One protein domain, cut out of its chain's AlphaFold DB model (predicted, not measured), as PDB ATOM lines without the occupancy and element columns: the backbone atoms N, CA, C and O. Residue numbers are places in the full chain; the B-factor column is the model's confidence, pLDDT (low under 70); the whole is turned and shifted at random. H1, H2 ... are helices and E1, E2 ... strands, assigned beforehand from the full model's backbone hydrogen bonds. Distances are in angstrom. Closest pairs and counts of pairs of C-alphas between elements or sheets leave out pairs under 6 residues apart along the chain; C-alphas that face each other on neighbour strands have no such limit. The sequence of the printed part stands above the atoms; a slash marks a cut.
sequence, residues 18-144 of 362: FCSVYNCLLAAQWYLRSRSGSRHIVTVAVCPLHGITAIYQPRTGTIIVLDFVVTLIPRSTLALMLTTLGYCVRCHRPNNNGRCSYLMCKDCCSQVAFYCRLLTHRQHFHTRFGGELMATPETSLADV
ATOM      1  N   PHE A  18     112.310 116.894  94.682       78.50
ATOM      2  CA  PHE A  18     111.189 117.478  93.954       78.50
ATOM      3  C   PHE A  18     110.579 118.635  94.728       78.50
ATOM      4  O   PHE A  18     110.546 118.659  95.958       78.50
ATOM      5  N   CYS A  19     110.068 119.612  93.990       78.56
ATOM      6  CA  CYS A  19     109.253 120.645  94.591       78.56
ATOM      7  C   CYS A  19     108.039 120.038  95.307       78.56
ATOM      8  O   CYS A  19     107.268 119.269  94.724       78.56
ATOM      9  N   SER A  20     107.856 120.446  96.560       73.00
ATOM     10  CA  SER A  20     106.717 120.093  97.404       73.00
ATOM     11  C   SER A  20     105.391 120.646  96.879       73.00
ATOM     12  O   SER A  20     104.338 120.105  97.198       73.00
ATOM     13  N   VAL A  21     105.423 121.681  96.030       73.00
ATOM     14  CA  VAL A  21     104.211 122.206  95.400       73.00
ATOM     15  C   VAL A  21     103.600 121.138  94.533       73.00
ATOM     16  O   VAL A  21     104.223 120.642  93.595       73.00
ATOM     17  N   TYR A  22     102.352 120.836  94.849       63.06
ATOM     18  CA  TYR A  22     101.557 119.776  94.274       63.06
ATOM     19  C   TYR A  22     101.723 119.625  92.743       63.06
ATOM     20  O   TYR A  22     102.081 118.551  92.262       63.06
ATOM     21  N   ASN A  23     101.645 120.737  92.001       66.75
ATOM     22  CA  ASN A  23     101.791 120.776  90.539       66.75
ATOM     23  C   ASN A  23     103.212 121.111  90.017       66.75
ATOM     24  O   ASN A  23     103.430 121.070  88.806       66.75
ATOM     25  N   CYS A  24     104.201 121.447  90.867       74.38
ATOM     26  CA  CYS A  24     105.603 121.576  90.415       74.38
ATOM     27  C   CYS A  24     106.218 120.181  90.339       74.38
ATOM     28  O   CYS A  24     106.361 119.486  91.343       74.38
ATOM     29  N   LEU A  25     106.622 119.799  89.136       73.88
ATOM     30  CA  LEU A  25     107.317 118.542  88.836       73.88
ATOM     31  C   LEU A  25     108.823 118.727  88.753       73.88
ATOM     32  O   LEU A  25     109.559 117.813  88.398       73.88
ATOM     33  N   LEU A  26     109.271 119.954  88.986       76.38
ATOM     34  CA  LEU A  26     110.647 120.308  88.750       76.38
ATOM     35  C   LEU A  26     111.476 119.831  89.928       76.38
ATOM     36  O   LEU A  26     111.171 120.117  91.093       76.38
ATOM     37  N   ALA A  27     112.543 119.129  89.572       79.00
ATOM     38  CA  ALA A  27     113.699 118.942  90.414       79.00
ATOM     39  C   ALA A  27     114.180 120.314  90.903       79.00
ATOM     40  O   ALA A  27     114.460 121.226  90.118       79.00
ATOM     41  N   ALA A  28     114.240 120.468  92.214       82.81
ATOM     42  CA  ALA A  28     114.812 121.615  92.867       82.81
ATOM     43  C   ALA A  28     116.327 121.417  92.951       82.81
ATOM     44  O   ALA A  28     116.818 120.434  93.504       82.81
ATOM     45  N   GLN A  29     117.070 122.369  92.393       83.88
ATOM     46  CA  GLN A  29     118.528 122.333  92.429       83.88
ATOM     47  C   GLN A  29     119.040 122.852  93.771       83.88
ATOM     48  O   GLN A  29     118.495 123.811  94.325       83.88
ATOM     49  N   TRP A  30     120.108 122.235  94.276       84.75
ATOM     50  CA  TRP A  30     120.744 122.639  95.524       84.75
ATOM     51  C   TRP A  30     121.760 123.754  95.320       84.75
ATOM     52  O   TRP A  30     122.591 123.734  94.415       84.75
ATOM     53  N   TYR A  31     121.724 124.718  96.230       84.44
ATOM     54  CA  TYR A  31     122.535 125.918  96.170       84.44
ATOM     55  C   TYR A  31     123.068 126.290  97.556       84.44
ATOM     56  O   TYR A  31     122.306 126.414  98.514       84.44
ATOM     57  N   LEU A  32     124.375 126.551  97.659       84.81
ATOM     58  CA  LEU A  32     124.977 127.195  98.834       84.81
ATOM     59  C   LEU A  32     124.700 128.691  98.798       84.81
ATOM     60  O   LEU A  32     125.026 129.361  97.814       84.81
ATOM     61  N   ARG A  33     124.126 129.233  99.869       79.50
ATOM     62  CA  ARG A  33     123.735 130.640  99.934       79.50
ATOM     63  C   ARG A  33     124.036 131.260 101.284       79.50
ATOM     64  O   ARG A  33     123.808 130.665 102.332       79.50
ATOM     65  N   SER A  34     124.520 132.498 101.252       74.25
ATOM     66  CA  SER A  34     124.713 133.293 102.461       74.25
ATOM     67  C   SER A  34     123.386 133.908 102.888       74.25
ATOM     68  O   SER A  34     122.685 134.521 102.080       74.25
ATOM     69  N   ARG A  35     123.046 133.789 104.173       70.88
ATOM     70  CA  ARG A  35     121.947 134.559 104.770       70.88
ATOM     71  C   ARG A  35     122.316 136.043 104.782       70.88
ATOM     72  O   ARG A  35     123.444 136.381 105.155       70.88
ATOM     73  N   SER A  36     121.381 136.913 104.387       64.19
ATOM     74  CA  SER A  36     121.600 138.367 104.359       64.19
ATOM     75  C   SER A  36     122.112 138.873 105.715       64.19
ATOM     76  O   SER A  36     121.588 138.489 106.764       64.19
ATOM     77  N   GLY A  37     123.182 139.674 105.702       60.16
ATOM     78  CA  GLY A  37     123.791 140.240 106.913       60.16
ATOM     79  C   GLY A  37     124.500 139.237 107.835       60.16
ATOM     80  O   GLY A  37     124.828 139.583 108.968       60.16
ATOM     81  N   SER A  38     124.752 137.996 107.398       63.62
ATOM     82  CA  SER A  38     125.449 136.991 108.210       63.62
ATOM     83  C   SER A  38     126.502 136.219 107.411       63.62
ATOM     84  O   SER A  38     126.358 136.021 106.210       63.62
ATOM     85  N   ARG A  39     127.530 135.707 108.102       66.44
ATOM     86  CA  ARG A  39     128.476 134.720 107.539       66.44
ATOM     87  C   ARG A  39     127.911 133.292 107.525       66.44
ATOM     88  O   ARG A  39     128.642 132.357 107.219       66.44
ATOM     89  N   HIS A  40     126.652 133.097 107.929       69.50
ATOM     90  CA  HIS A  40     126.033 131.776 107.921       69.50
ATOM     91  C   HIS A  40     125.628 131.413 106.497       69.50
ATOM     92  O   HIS A  40     124.730 132.020 105.908       69.50
ATOM     93  N   ILE A  41     126.307 130.399 105.974       76.00
ATOM     94  CA  ILE A  41     125.974 129.756 104.714       76.00
ATOM     95  C   ILE A  41     124.970 128.646 105.022       76.00
ATOM     96  O   ILE A  41     125.167 127.859 105.946       76.00
ATOM     97  N   VAL A  42     123.880 128.613 104.267       81.44
ATOM     98  CA  VAL A  42     122.897 127.532 104.276       81.44
ATOM     99  C   VAL A  42     122.815 126.916 102.893       81.44
ATOM    100  O   VAL A  42     123.039 127.599 101.893       81.44
ATOM    101  N   THR A  43     122.476 125.636 102.839       87.12
ATOM    102  CA  THR A  43     122.227 124.949 101.575       87.12
ATOM    103  C   THR A  43     120.722 124.855 101.377       87.12
ATOM    104  O   THR A  43     120.003 124.389 102.260       87.12
ATOM    105  N   VAL A  44     120.233 125.374 100.256       87.19
ATOM    106  CA  VAL A  44     118.803 125.466  99.942       87.19
ATOM    107  C   VAL A  44     118.516 124.795  98.612       87.19
ATOM    108  O   VAL A  44     119.321 124.898  97.689       87.19
ATOM    109  N   ALA A  45     117.374 124.131  98.511       86.75
ATOM    110  CA  ALA A  45     116.880 123.587  97.256       86.75
ATOM    111  C   ALA A  45     115.891 124.564  96.620       86.75
ATOM    112  O   ALA A  45     115.054 125.127  97.330       86.75
ATOM    113  N   VAL A  46     115.984 124.777  95.307       85.25
ATOM    114  CA  VAL A  46     115.188 125.783  94.589       85.25
ATOM    115  C   VAL A  46     114.453 125.177  93.380       85.25
ATOM    116  O   VAL A  46     115.108 124.800  92.410       85.25
ATOM    117  N   CYS A  47     113.107 125.123  93.401       84.69
ATOM    118  CA  CYS A  47     112.270 124.905  92.197       84.69
ATOM    119  C   CYS A  47     112.304 126.209  91.377       84.69
ATOM    120  O   CYS A  47     112.039 127.283  91.922       84.69
ATOM    121  N   PRO A  48     112.581 126.165  90.064       80.56
ATOM    122  CA  PRO A  48     112.699 127.371  89.240       80.56
ATOM    123  C   PRO A  48     111.355 128.085  88.991       80.56
ATOM    124  O   PRO A  48     111.329 129.127  88.346       80.56
ATOM    125  N   LEU A  49     110.243 127.542  89.497       80.19
ATOM    126  CA  LEU A  49     108.923 128.181  89.473       80.19
ATOM    127  C   LEU A  49     108.496 128.721  90.844       80.19
ATOM    128  O   LEU A  49     107.918 129.800  90.920       80.19
ATOM    129  N   HIS A  50     108.799 127.995  91.923       78.75
ATOM    130  CA  HIS A  50     108.280 128.279  93.270       78.75
ATOM    131  C   HIS A  50     109.361 128.763  94.247       78.75
ATOM    132  O   HIS A  50     109.066 129.114  95.381       78.75
ATOM    133  N   GLY A  51     110.622 128.830  93.818       83.31
ATOM    134  CA  GLY A  51     111.731 129.285  94.649       83.31
ATOM    135  C   GLY A  51     112.223 128.234  95.623       83.31
ATOM    136  O   GLY A  51     112.322 127.061  95.281       83.31
ATOM    137  N   ILE A  52     112.607 128.676  96.821       85.81
ATOM    138  CA  ILE A  52     113.233 127.817  97.829       85.81
ATOM    139  C   ILE A  52     112.190 126.849  98.388       85.81
ATOM    140  O   ILE A  52     111.254 127.292  99.041       85.81
ATOM    141  N   THR A  53     112.379 125.550  98.171       85.25
ATOM    142  CA  THR A  53     111.449 124.476  98.569       85.25
ATOM    143  C   THR A  53     111.986 123.608  99.696       85.25
ATOM    144  O   THR A  53     111.222 122.864 100.301       85.25
ATOM    145  N   ALA A  54     113.283 123.685  99.997       86.81
ATOM    146  CA  ALA A  54     113.853 123.017 101.159       86.81
ATOM    147  C   ALA A  54     115.114 123.710 101.675       86.81
ATOM    148  O   ALA A  54     115.788 124.453 100.953       86.81
ATOM    149  N   ILE A  55     115.442 123.437 102.935       87.88
ATOM    150  CA  ILE A  55     116.638 123.932 103.620       87.88
ATOM    151  C   ILE A  55     117.352 122.739 104.251       87.88
ATOM    152  O   ILE A  55     116.780 122.053 105.093       87.88
ATOM    153  N   TYR A  56     118.614 122.521 103.895       86.81
ATOM    154  CA  TYR A  56     119.466 121.524 104.536       86.81
ATOM    155  C   TYR A  56     120.116 122.107 105.797       86.81
ATOM    156  O   TYR A  56     120.620 123.237 105.791       86.81
ATOM    157  N   GLN A  57     120.111 121.328 106.879       82.12
ATOM    158  CA  GLN A  57     120.728 121.641 108.162       82.12
ATOM    159  C   GLN A  57     121.989 120.781 108.367       82.12
ATOM    160  O   GLN A  57     121.903 119.663 108.873       82.12
ATOM    161  N   PRO A  58     123.200 121.296 108.068       75.75
ATOM    162  CA  PRO A  58     124.416 120.480 108.085       75.75
ATOM    163  C   PRO A  58     124.781 119.900 109.454       75.75
ATOM    164  O   PRO A  58     125.460 118.886 109.524       75.75
ATOM    165  N   ARG A  59     124.368 120.559 110.548       76.25
ATOM    166  CA  ARG A  59     124.691 120.120 111.917       76.25
ATOM    167  C   ARG A  59     123.909 118.882 112.343       76.25
ATOM    168  O   ARG A  59     124.416 118.107 113.138       76.25
ATOM    169  N   THR A  60     122.674 118.763 111.869       77.31
ATOM    170  CA  THR A  60     121.754 117.674 112.211       77.31
ATOM    171  C   THR A  60     121.684 116.626 111.106       77.31
ATOM    172  O   THR A  60     121.192 115.535 111.349       77.31
ATOM    173  N   GLY A  61     122.154 116.945 109.893       76.50
ATOM    174  CA  GLY A  61     121.979 116.088 108.719       76.50
ATOM    175  C   GLY A  61     120.528 116.032 108.228       76.50
ATOM    176  O   GLY A  61     120.197 115.176 107.411       76.50
ATOM    177  N   THR A  62     119.661 116.927 108.714       83.38
ATOM    178  CA  THR A  62     118.232 116.952 108.380       83.38
ATOM    179  C   THR A  62     117.916 117.978 107.294       83.38
ATOM    180  O   THR A  62     118.659 118.937 107.058       83.38
ATOM    181  N   ILE A  63     116.791 117.780 106.619       85.00
ATOM    182  CA  ILE A  63     116.197 118.701 105.658       85.00
ATOM    183  C   ILE A  63     114.871 119.196 106.224       85.00
ATOM    184  O   ILE A  63     114.071 118.422 106.733       85.00
ATOM    185  N   ILE A  64     114.628 120.499 106.110       86.56
ATOM    186  CA  ILE A  64     113.295 121.072 106.288       86.56
ATOM    187  C   ILE A  64     112.690 121.228 104.901       86.56
ATOM    188  O   ILE A  64     113.156 122.072 104.127       86.56
ATOM    189  N   VAL A  65     111.663 120.440 104.594       83.38
ATOM    190  CA  VAL A  65     110.862 120.633 103.381       83.38
ATOM    191  C   VAL A  65     109.859 121.751 103.643       83.38
ATOM    192  O   VAL A  65     109.211 121.801 104.683       83.38
ATOM    193  N   LEU A  66     109.775 122.691 102.709       82.19
ATOM    194  CA  LEU A  66     108.904 123.856 102.788       82.19
ATOM    195  C   LEU A  66     107.669 123.585 101.916       82.19
ATOM    196  O   LEU A  66     107.573 124.029 100.773       82.19
ATOM    197  N   ASP A  67     106.741 122.788 102.429       70.69
ATOM    198  CA  ASP A  67     105.478 122.402 101.775       70.69
ATOM    199  C   ASP A  67     104.490 123.567 101.581       70.69
ATOM    200  O   ASP A  67     103.688 123.574 100.653       70.69
ATOM    201  N   PHE A  68     104.624 124.619 102.380       69.00
ATOM    202  CA  PHE A  68     103.834 125.852 102.310       69.00
ATOM    203  C   PHE A  68     104.252 126.842 101.203       69.00
ATOM    204  O   PHE A  68     103.739 127.966 101.151       69.00
ATOM    205  N   VAL A  69     105.219 126.500 100.349       64.25
ATOM    206  CA  VAL A  69     105.733 127.398  99.299       64.25
ATOM    207  C   VAL A  69     104.820 127.339  98.082       64.25
ATOM    208  O   VAL A  69     105.151 126.724  97.092       64.25
ATOM    209  N   VAL A  70     103.645 127.957  98.140       62.88
ATOM    210  CA  VAL A  70     102.593 127.758  97.119       62.88
ATOM    211  C   VAL A  70     102.582 128.789  95.983       62.88
ATOM    212  O   VAL A  70     101.775 128.680  95.066       62.88
ATOM    213  N   THR A  71     103.439 129.811  96.024       66.94
ATOM    214  CA  THR A  71     103.344 130.963  95.112       66.94
ATOM    215  C   THR A  71     104.392 130.903  94.001       66.94
ATOM    216  O   THR A  71     105.573 130.668  94.256       66.94
ATOM    217  N   LEU A  72     103.958 131.132  92.756       72.75
ATOM    218  CA  LEU A  72     104.863 131.319  91.622       72.75
ATOM    219  C   LEU A  72     105.703 132.579  91.832       72.75
ATOM    220  O   LEU A  72     105.169 133.666  92.064       72.75
ATOM    221  N   ILE A  73     107.019 132.440  91.713       72.44
ATOM    222  CA  ILE A  73     107.940 133.556  91.904       72.44
ATOM    223  C   ILE A  73     108.172 134.260  90.564       72.44
ATOM    224  O   ILE A  73     108.541 133.605  89.584       72.44
ATOM    225  N   PRO A  74     108.049 135.599  90.497       77.00
ATOM    226  CA  PRO A  74     108.510 136.353  89.340       77.00
ATOM    227  C   PRO A  74     109.984 136.045  89.042       77.00
ATOM    228  O   PRO A  74     110.817 136.051  89.949       77.00
ATOM    229  N   ARG A  75     110.349 135.821  87.772       71.56
ATOM    230  CA  ARG A  75     111.732 135.452  87.389       71.56
ATOM    231  C   ARG A  75     112.793 136.417  87.932       71.56
ATOM    232  O   ARG A  75     113.865 135.981  88.341       71.56
ATOM    233  N   SER A  76     112.484 137.714  87.976       74.25
ATOM    234  CA  SER A  76     113.350 138.747  88.558       74.25
ATOM    235  C   SER A  76     113.596 138.522  90.052       74.25
ATOM    236  O   SER A  76     114.732 138.584  90.515       74.25
ATOM    237  N   THR A  77     112.550 138.190  90.807       75.38
ATOM    238  CA  THR A  77     112.645 137.871  92.232       75.38
ATOM    239  C   THR A  77     113.367 136.551  92.468       75.38
ATOM    240  O   THR A  77     114.175 136.469  93.386       75.38
ATOM    241  N   LEU A  78     113.161 135.543  91.617       75.19
ATOM    242  CA  LEU A  78     113.904 134.283  91.685       75.19
ATOM    243  C   LEU A  78     115.408 134.516  91.491       75.19
ATOM    244  O   LEU A  78     116.205 134.033  92.291       75.19
ATOM    245  N   ALA A  79     115.798 135.300  90.481       71.06
ATOM    246  CA  ALA A  79     117.196 135.658  90.246       71.06
ATOM    247  C   ALA A  79     117.812 136.383  91.458       71.06
ATOM    248  O   ALA A  79     118.939 136.087  91.852       71.06
ATOM    249  N   LEU A  80     117.056 137.276  92.102       74.31
ATOM    250  CA  LEU A  80     117.488 137.979  93.315       74.31
ATOM    251  C   LEU A  80     117.560 137.065  94.548       74.31
ATOM    252  O   LEU A  80     118.489 137.181  95.343       74.31
ATOM    253  N   MET A  81     116.629 136.123  94.699       71.62
ATOM    254  CA  MET A  81     116.664 135.106  95.758       71.62
ATOM    255  C   MET A  81     117.844 134.148  95.590       71.62
ATOM    256  O   MET A  81     118.435 133.701  96.575       71.62
ATOM    257  N   LEU A  82     118.214 133.861  94.341       69.81
ATOM    258  CA  LEU A  82     119.388 133.070  94.005       69.81
ATOM    259  C   LEU A  82     120.696 133.814  94.283       69.81
ATOM    260  O   LEU A  82     121.707 133.145  94.462       69.81
ATOM    261  N   THR A  83     120.718 135.145  94.361       70.56
ATOM    262  CA  THR A  83     121.934 135.898  94.719       70.56
ATOM    263  C   THR A  83     121.976 136.268  96.199       70.56
ATOM    264  O   THR A  83     123.045 136.247  96.809       70.56
ATOM    265  N   THR A  84     120.824 136.551  96.810       69.44
ATOM    266  CA  THR A  84     120.714 136.978  98.207       69.44
ATOM    267  C   THR A  84     119.489 136.366  98.885       69.44
ATOM    268  O   THR A  84     118.349 136.533  98.454       69.44
ATOM    269  N   LEU A  85     119.695 135.703 100.028       72.75
ATOM    270  CA  LEU A  85     118.596 135.241 100.881       72.75
ATOM    271  C   LEU A  85     118.030 136.405 101.709       72.75
ATOM    272  O   LEU A  85     118.045 136.333 102.935       72.75
ATOM    273  N   GLY A  86     117.585 137.486 101.061       76.44
ATOM    274  CA  GLY A  86     116.957 138.661 101.696       76.44
ATOM    275  C   GLY A  86     115.425 138.682 101.616       76.44
ATOM    276  O   GLY A  86     114.769 139.520 102.237       76.44
ATOM    277  N   TYR A  87     114.837 137.754 100.860       82.00
ATOM    278  CA  TYR A  87     113.405 137.715 100.582       82.00
ATOM    279  C   TYR A  87     112.711 136.591 101.344       82.00
ATOM    280  O   TYR A  87     113.267 135.507 101.540       82.00
ATOM    281  N   CYS A  88     111.482 136.852 101.787       84.50
ATOM    282  CA  CYS A  88     110.640 135.838 102.412       84.50
ATOM    283  C   CYS A  88     110.321 134.737 101.396       84.50
ATOM    284  O   CYS A  88     109.798 135.032 100.324       84.50
ATOM    285  N   VAL A  89     110.573 133.474 101.742       81.62
ATOM    286  CA  VAL A  89     110.302 132.338 100.837       81.62
ATOM    287  C   VAL A  89     108.824 132.148 100.498       81.62
ATOM    288  O   VAL A  89     108.520 131.541  99.483       81.62
ATOM    289  N   ARG A  90     107.910 132.694 101.312       81.69
ATOM    290  CA  ARG A  90     106.459 132.574 101.106       81.69
ATOM    291  C   ARG A  90     105.838 133.776 100.392       81.69
ATOM    292  O   ARG A  90     105.080 133.590  99.459       81.69
ATOM    293  N   CYS A  91     106.122 135.002 100.840       83.06
ATOM    294  CA  CYS A  91     105.496 136.215 100.283       83.06
ATOM    295  C   CYS A  91     106.423 137.059  99.402       83.06
ATOM    296  O   CYS A  91     106.020 138.121  98.934       83.06
ATOM    297  N   HIS A  92     107.681 136.643  99.245       82.25
ATOM    298  CA  HIS A  92     108.683 137.276  98.382       82.25
ATOM    299  C   HIS A  92     108.984 138.750  98.685       82.25
ATOM    300  O   HIS A  92     109.616 139.430  97.884       82.25
ATOM    301  N   ARG A  93     108.578 139.265  99.852       84.12
ATOM    302  CA  ARG A  93     108.942 140.615 100.303       84.12
ATOM    303  C   ARG A  93     110.385 140.637 100.833       84.12
ATOM    304  O   ARG A  93     110.783 139.658 101.476       84.12
ATOM    305  N   PRO A  94     111.148 141.731 100.628       76.94
ATOM    306  CA  PRO A  94     112.538 141.894 101.077       76.94
ATOM    307  C   PRO A  94     112.624 142.151 102.590       76.94
ATOM    308  O   PRO A  94     113.090 143.189 103.048       76.94
ATOM    309  N   ASN A  95     112.079 141.233 103.382       74.06
ATOM    310  CA  ASN A  95     112.002 141.357 104.832       74.06
ATOM    311  C   ASN A  95     112.078 139.982 105.504       74.06
ATOM    312  O   ASN A  95     111.380 139.713 106.487       74.06
ATOM    313  N   ASN A  96     112.859 139.058 104.932       71.44
ATOM    314  CA  ASN A  96     113.157 137.850 105.685       71.44
ATOM    315  C   ASN A  96     114.088 138.199 106.845       71.44
ATOM    316  O   ASN A  96     114.971 139.051 106.750       71.44
ATOM    317  N   ASN A  97     113.873 137.544 107.980       73.25
ATOM    318  CA  ASN A  97     114.851 137.635 109.043       73.25
ATOM    319  C   ASN A  97     115.931 136.595 108.751       73.25
ATOM    320  O   ASN A  97     115.650 135.395 108.763       73.25
ATOM    321  N   GLY A  98     117.169 137.037 108.523       71.12
ATOM    322  CA  GLY A  98     118.303 136.156 108.230       71.12
ATOM    323  C   GLY A  98     118.565 135.096 109.306       71.12
ATOM    324  O   GLY A  98     119.290 134.146 109.047       71.12
ATOM    325  N   ARG A  99     117.961 135.192 110.498       81.69
ATOM    326  CA  ARG A  99     118.024 134.183 111.572       81.69
ATOM    327  C   ARG A  99     116.774 133.298 111.683       81.69
ATOM    328  O   ARG A  99     116.757 132.389 112.506       81.69
ATOM    329  N   CYS A 100     115.744 133.523 110.867       87.19
ATOM    330  CA  CYS A 100     114.537 132.695 110.839       87.19
ATOM    331  C   CYS A 100     114.887 131.264 110.411       87.19
ATOM    332  O   CYS A 100     115.675 131.073 109.479       87.19
ATOM    333  N   SER A 101     114.300 130.259 111.070       86.38
ATOM    334  CA  SER A 101     114.498 128.850 110.704       86.38
ATOM    335  C   SER A 101     114.081 128.580 109.253       86.38
ATOM    336  O   SER A 101     114.799 127.900 108.530       86.38
ATOM    337  N   TYR A 102     112.994 129.216 108.808       86.38
ATOM    338  CA  TYR A 102     112.316 128.944 107.536       86.38
ATOM    339  C   TYR A 102     112.554 130.003 106.452       86.38
ATOM    340  O   TYR A 102     111.842 130.023 105.458       86.38
ATOM    341  N   LEU A 103     113.507 130.927 106.648       86.12
ATOM    342  CA  LEU A 103     113.792 132.028 105.705       86.12
ATOM    343  C   LEU A 103     112.553 132.893 105.367       86.12
ATOM    344  O   LEU A 103     112.409 133.417 104.262       86.12
ATOM    345  N   MET A 104     111.655 133.071 106.336       87.12
ATOM    346  CA  MET A 104     110.433 133.865 106.198       87.12
ATOM    347  C   MET A 104     110.507 135.217 106.911       87.12
ATOM    348  O   MET A 104     111.325 135.430 107.812       87.12
ATOM    349  N   CYS A 105     109.602 136.123 106.539       89.12
ATOM    350  CA  CYS A 105     109.256 137.268 107.375       89.12
ATOM    351  C   CYS A 105     108.458 136.825 108.616       89.12
ATOM    352  O   CYS A 105     107.937 135.707 108.677       89.12
ATOM    353  N   LYS A 106     108.351 137.721 109.599       91.38
ATOM    354  CA  LYS A 106     107.633 137.499 110.864       91.38
ATOM    355  C   LYS A 106     106.179 137.054 110.650       91.38
ATOM    356  O   LYS A 106     105.752 136.086 111.277       91.38
ATOM    357  N   ASP A 107     105.464 137.710 109.735       90.69
ATOM    358  CA  ASP A 107     104.046 137.437 109.469       90.69
ATOM    359  C   ASP A 107     103.840 136.032 108.889       90.69
ATOM    360  O   ASP A 107     103.123 135.215 109.464       90.69
ATOM    361  N   CYS A 108     104.535 135.709 107.792       88.56
ATOM    362  CA  CYS A 108     104.430 134.403 107.139       88.56
ATOM    363  C   CYS A 108     104.899 133.257 108.040       88.56
ATOM    364  O   CYS A 108     104.281 132.196 108.041       88.56
ATOM    365  N   CYS A 109     105.968 133.476 108.812       89.81
ATOM    366  CA  CYS A 109     106.498 132.476 109.735       89.81
ATOM    367  C   CYS A 109     105.513 132.150 110.860       89.81
ATOM    368  O   CYS A 109     105.480 131.019 111.326       89.81
ATOM    369  N   SER A 110     104.741 133.136 111.315       88.88
ATOM    370  CA  SER A 110     103.765 132.920 112.385       88.88
ATOM    371  C   SER A 110     102.541 132.173 111.860       88.88
ATOM    372  O   SER A 110     102.016 131.313 112.547       88.88
ATOM    373  N   GLN A 111     102.130 132.417 110.613       88.44
ATOM    374  CA  GLN A 111     100.984 131.728 110.004       88.44
ATOM    375  C   GLN A 111     101.183 130.221 109.796       88.44
ATOM    376  O   GLN A 111     100.197 129.502 109.731       88.44
ATOM    377  N   VAL A 112     102.420 129.741 109.626       86.19
ATOM    378  CA  VAL A 112     102.675 128.296 109.452       86.19
ATOM    379  C   VAL A 112     102.695 127.525 110.775       86.19
ATOM    380  O   VAL A 112     102.769 126.307 110.751       86.19
ATOM    381  N   ALA A 113     102.660 128.221 111.918       85.38
ATOM    382  CA  ALA A 113     102.595 127.638 113.262       85.38
ATOM    383  C   ALA A 113     103.705 126.623 113.627       85.38
ATOM    384  O   ALA A 113     103.580 125.913 114.618       85.38
ATOM    385  N   PHE A 114     104.821 126.574 112.891       87.12
ATOM    386  CA  PHE A 114     105.981 125.745 113.238       87.12
ATOM    387  C   PHE A 114     106.953 126.455 114.189       87.12
ATOM    388  O   PHE A 114     107.142 127.679 114.138       87.12
ATOM    389  N   TYR A 115     107.645 125.682 115.027       89.44
ATOM    390  CA  TYR A 115     108.619 126.199 115.983       89.44
ATOM    391  C   TYR A 115     109.829 126.892 115.317       89.44
ATOM    392  O   TYR A 115     110.835 126.286 114.950       89.44
ATOM    393  N   CYS A 116     109.793 128.223 115.237       89.56
ATOM    394  CA  CYS A 116     110.924 129.031 114.776       89.56
ATOM    395  C   CYS A 116     111.903 129.336 115.921       89.56
ATOM    396  O   CYS A 116     111.488 129.711 117.016       89.56
ATOM    397  N   ARG A 117     113.222 129.304 115.669       88.00
ATOM    398  CA  ARG A 117     114.245 129.647 116.682       88.00
ATOM    399  C   ARG A 117     114.209 131.119 117.113       88.00
ATOM    400  O   ARG A 117     114.668 131.438 118.210       88.00
ATOM    401  N   LEU A 118     113.633 132.008 116.304       89.81
ATOM    402  CA  LEU A 118     113.482 133.421 116.644       89.81
ATOM    403  C   LEU A 118     112.334 133.658 117.624       89.81
ATOM    404  O   LEU A 118     111.166 133.495 117.275       89.81
ATOM    405  N   LEU A 119     112.680 134.150 118.817       92.31
ATOM    406  CA  LEU A 119     111.712 134.500 119.857       92.31
ATOM    407  C   LEU A 119     110.648 135.486 119.354       92.31
ATOM    408  O   LEU A 119     109.468 135.291 119.619       92.31
ATOM    409  N   THR A 120     111.040 136.488 118.564       93.31
ATOM    410  CA  THR A 120     110.120 137.503 118.025       93.31
ATOM    411  C   THR A 120     109.065 136.936 117.071       93.31
ATOM    412  O   THR A 120     107.990 137.520 116.948       93.31
ATOM    413  N   HIS A 121     109.348 135.818 116.394       93.25
ATOM    414  CA  HIS A 121     108.368 135.124 115.554       93.25
ATOM    415  C   HIS A 121     107.422 134.290 116.424       93.25
ATOM    416  O   HIS A 121     106.212 134.379 116.254       93.25
ATOM    417  N   ARG A 122     107.958 133.553 117.411       93.81
ATOM    418  CA  ARG A 122     107.140 132.763 118.350       93.81
ATOM    419  C   ARG A 122     106.176 133.640 119.146       93.81
ATOM    420  O   ARG A 122     104.988 133.353 119.202       93.81
ATOM    421  N   GLN A 123     106.667 134.751 119.693       94.56
ATOM    422  CA  GLN A 123     105.830 135.726 120.395       94.56
ATOM    423  C   GLN A 123     104.724 136.269 119.489       94.56
ATOM    424  O   GLN A 123     103.586 136.376 119.922       94.56
ATOM    425  N   HIS A 124     105.024 136.558 118.217       93.50
ATOM    426  CA  HIS A 124     104.004 137.037 117.288       93.50
ATOM    427  C   HIS A 124     102.912 136.009 117.009       93.50
ATOM    428  O   HIS A 124     101.747 136.391 116.945       93.50
ATOM    429  N   PHE A 125     103.278 134.731 116.876       91.62
ATOM    430  CA  PHE A 125     102.312 133.646 116.762       91.62
ATOM    431  C   PHE A 125     101.376 133.607 117.973       91.62
ATOM    432  O   PHE A 125     100.166 133.731 117.801       91.62
ATOM    433  N   HIS A 126     101.929 133.548 119.189       92.19
ATOM    434  CA  HIS A 126     101.119 133.491 120.408       92.19
ATOM    435  C   HIS A 126     100.229 134.726 120.581       92.19
ATOM    436  O   HIS A 126      99.068 134.584 120.946       92.19
ATOM    437  N   THR A 127     100.728 135.929 120.273       93.44
ATOM    438  CA  THR A 127      99.924 137.159 120.357       93.44
ATOM    439  C   THR A 127      98.796 137.203 119.325       93.44
ATOM    440  O   THR A 127      97.747 137.766 119.613       93.44
ATOM    441  N   ARG A 128      99.006 136.678 118.108       91.19
ATOM    442  CA  ARG A 128      98.065 136.861 116.991       91.19
ATOM    443  C   ARG A 128      97.091 135.704 116.794       91.19
ATOM    444  O   ARG A 128      95.954 135.953 116.413       91.19
ATOM    445  N   PHE A 129      97.553 134.475 116.976       87.19
ATOM    446  CA  PHE A 129      96.785 133.268 116.666       87.19
ATOM    447  C   PHE A 129      96.432 132.464 117.921       87.19
ATOM    448  O   PHE A 129      95.428 131.761 117.916       87.19
ATOM    449  N   GLY A 130      97.213 132.597 119.000       79.88
ATOM    450  CA  GLY A 130      97.085 131.731 120.172       79.88
ATOM    451  C   GLY A 130      97.479 130.277 119.871       79.88
ATOM    452  O   GLY A 130      97.719 129.902 118.726       79.88
ATOM    453  N   GLY A 131      97.587 129.453 120.916       86.62
ATOM    454  CA  GLY A 131      97.837 128.013 120.786       86.62
ATOM    455  C   GLY A 131      99.305 127.580 120.835       86.62
ATOM    456  O   GLY A 131     100.200 128.340 121.229       86.62
ATOM    457  N   GLU A 132      99.522 126.317 120.463       89.56
ATOM    458  CA  GLU A 132     100.809 125.625 120.524       89.56
ATOM    459  C   GLU A 132     101.518 125.618 119.167       89.56
ATOM    460  O   GLU A 132     100.898 125.544 118.107       89.56
ATOM    461  N   LEU A 133     102.846 125.713 119.208       88.00
ATOM    462  CA  LEU A 133     103.675 125.619 118.011       88.00
ATOM    463  C   LEU A 133     103.935 124.151 117.682       88.00
ATOM    464  O   LEU A 133     104.406 123.394 118.529       88.00
ATOM    465  N   MET A 134     103.721 123.784 116.424       86.38
ATOM    466  CA  MET A 134     104.050 122.465 115.902       86.38
ATOM    467  C   MET A 134     105.568 122.254 115.843       86.38
ATOM    468  O   MET A 134     106.352 123.192 115.633       86.38
ATOM    469  N   ALA A 135     105.985 120.995 115.983       84.12
ATOM    470  CA  ALA A 135     107.367 120.594 115.758       84.12
ATOM    471  C   ALA A 135     107.819 120.965 114.336       84.12
ATOM    472  O   ALA A 135     107.021 121.048 113.405       84.12
ATOM    473  N   THR A 136     109.118 121.212 114.166       80.81
ATOM    474  CA  THR A 136     109.656 121.489 112.829       80.81
ATOM    475  C   THR A 136     109.511 120.237 111.957       80.81
ATOM    476  O   THR A 136     109.898 119.169 112.432       80.81
ATOM    477  N   PRO A 137     109.026 120.344 110.704       76.50
ATOM    478  CA  PRO A 137     108.932 119.209 109.788       76.50
ATOM    479  C   PRO A 137     110.323 118.867 109.235       76.50
ATOM    480  O   PRO A 137     110.663 119.168 108.090       76.50
ATOM    481  N   GLU A 138     111.179 118.323 110.099       81.62
ATOM    482  CA  GLU A 138     112.498 117.828 109.725       81.62
ATOM    483  C   GLU A 138     112.381 116.396 109.201       81.62
ATOM    484  O   GLU A 138     111.738 115.550 109.815       81.62
ATOM    485  N   THR A 139     113.031 116.130 108.074       76.38
ATOM    486  CA  THR A 139     113.194 114.790 107.502       76.38
ATOM    487  C   THR A 139     114.680 114.482 107.332       76.38
ATOM    488  O   THR A 139     115.495 115.406 107.207       76.38
ATOM    489  N   SER A 140     115.078 113.210 107.370       71.44
ATOM    490  CA  SER A 140     116.478 112.840 107.141       71.44
ATOM    491  C   SER A 140     116.866 113.124 105.694       71.44
ATOM    492  O   SER A 140     116.060 112.952 104.781       71.44
ATOM    493  N   LEU A 141     118.127 113.500 105.455       66.81
ATOM    494  CA  LEU A 141     118.656 113.574 104.092       66.81
ATOM    495  C   LEU A 141     118.503 112.241 103.344       66.81
ATOM    496  O   LEU A 141     118.283 112.268 102.140       66.81
ATOM    497  N   ALA A 142     118.600 111.108 104.048       64.06
ATOM    498  CA  ALA A 142     118.438 109.773 103.472       64.06
ATOM    499  C   ALA A 142     117.015 109.515 102.937       64.06
ATOM    500  O   ALA A 142     116.857 108.793 101.959       64.06
ATOM    501  N   ASP A 143     115.999 110.154 103.523       63.00
ATOM    502  CA  ASP A 143     114.584 109.909 103.198       63.00
ATOM    503  C   ASP A 143     114.102 110.712 101.977       63.00
ATOM    504  O   ASP A 143     112.991 110.517 101.483       63.00
ATOM    505  N   VAL A 144     114.927 111.644 101.494       60.03
ATOM    506  CA  VAL A 144     114.618 112.544 100.370       60.03
ATOM    507  C   VAL A 144     115.666 112.467  99.260       60.03
ATOM    508  O   VAL A 144     115.832 113.412  98.487       60.03
TER     509      VAL A 144
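What this domain is: This is residues 18 to 144 of the 362 residues of an uncharacterized protein of Auricularia subglabra (strain TFB-10046 / SS5) (UniProt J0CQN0). A strongly twisted, curled sheet of five strands has H1 packed over one part of it, on E1 and E3, while H2 and H3 form a separate small head of two helices away from the sheet. The unnamed residues 84 to 105 wind between H1 and this head, and residues 129 to 137 bring the chain back from H3 to the edge strand E5, with the short H4 directly after it. The printed part has 127 residues, with named elements in the order E1 E2 E3 E4 H1 H2 H3 E5 H4; the sheet runs E1 - E2 - E3 - E4 - E5, all antiparallel. The class is mixed, helices and strands, with 58 residues, under half, in named elements. The whole is compact, with a radius of gyration of the C-alphas of 13.8 A and spans of 36 by 33 by 32 A.

Where its parts are: The sheet holds E1, residues 27 to 34, 21.7 A long from C-alpha 27 at (113.699, 118.942, 90.414); E2, residues 41 to 47, 19.2 A; E3, residues 51 to 57, 17.9 A; E4, residues 62 to 65; and E5, residues 138 to 140. The helices are H1, residues 75 to 83, 12.6 A; H2, residues 106 to 111; H3, residues 119 to 128, 14.1 A from C-alpha 119 at (111.712, 134.500, 119.857); and H4, residues 141 to 144, ending at C-alpha 144 at (114.618, 112.544, 100.370).

How they stand to each other: E1 to E4 form a meander, each strand the antiparallel neighbour of the one before, with hairpins E1 and E2, E2 and E3, E3 and E4. Within hydrogen-bond range are N 31 and O 44 at 2.8 A, N 45 and O 54 at 2.9 A, and N 57 and O 62 at 2.8 A. E5 pairs with E4 at 126 degrees, with N 63 and O 139 2.8 A apart. H1 is on the sheet at a height of 8.2 A, only just over E3 with 3 C-alphas, and along the strands at 7 degrees to E3 on the local plane; the closest C-alphas of H1 and E3 are those of Leu 78 and Gly 51, 6.2 A. H4 is on the sheet, over none of its strands; its closest C-alpha to E4 is that of Leu 141, 5.5 A from that of Thr 62. H2 and H3 are not on the sheet; they touch at a steep tilt of 53 degrees, the same way, the C-alphas of Ser 110 and Phe 125 being closest at 4.7 A. Every O i to N i+4 pair is within hydrogen-bond range in H1, H2 and H3; H4 is too short for such a pair.

The domain as a whole: The farthest C-alphas, of Ala 27 and Thr 127, are 37.7 A apart. The printed part has no cut; the link from H1 to H2 is long, 22 residues. Mean pLDDT of the printed part is 80.0, and it is under 70 in 17 residues: 22 to 23, 36 to 40, 68 to 71, 82, 84 and 141 to 144.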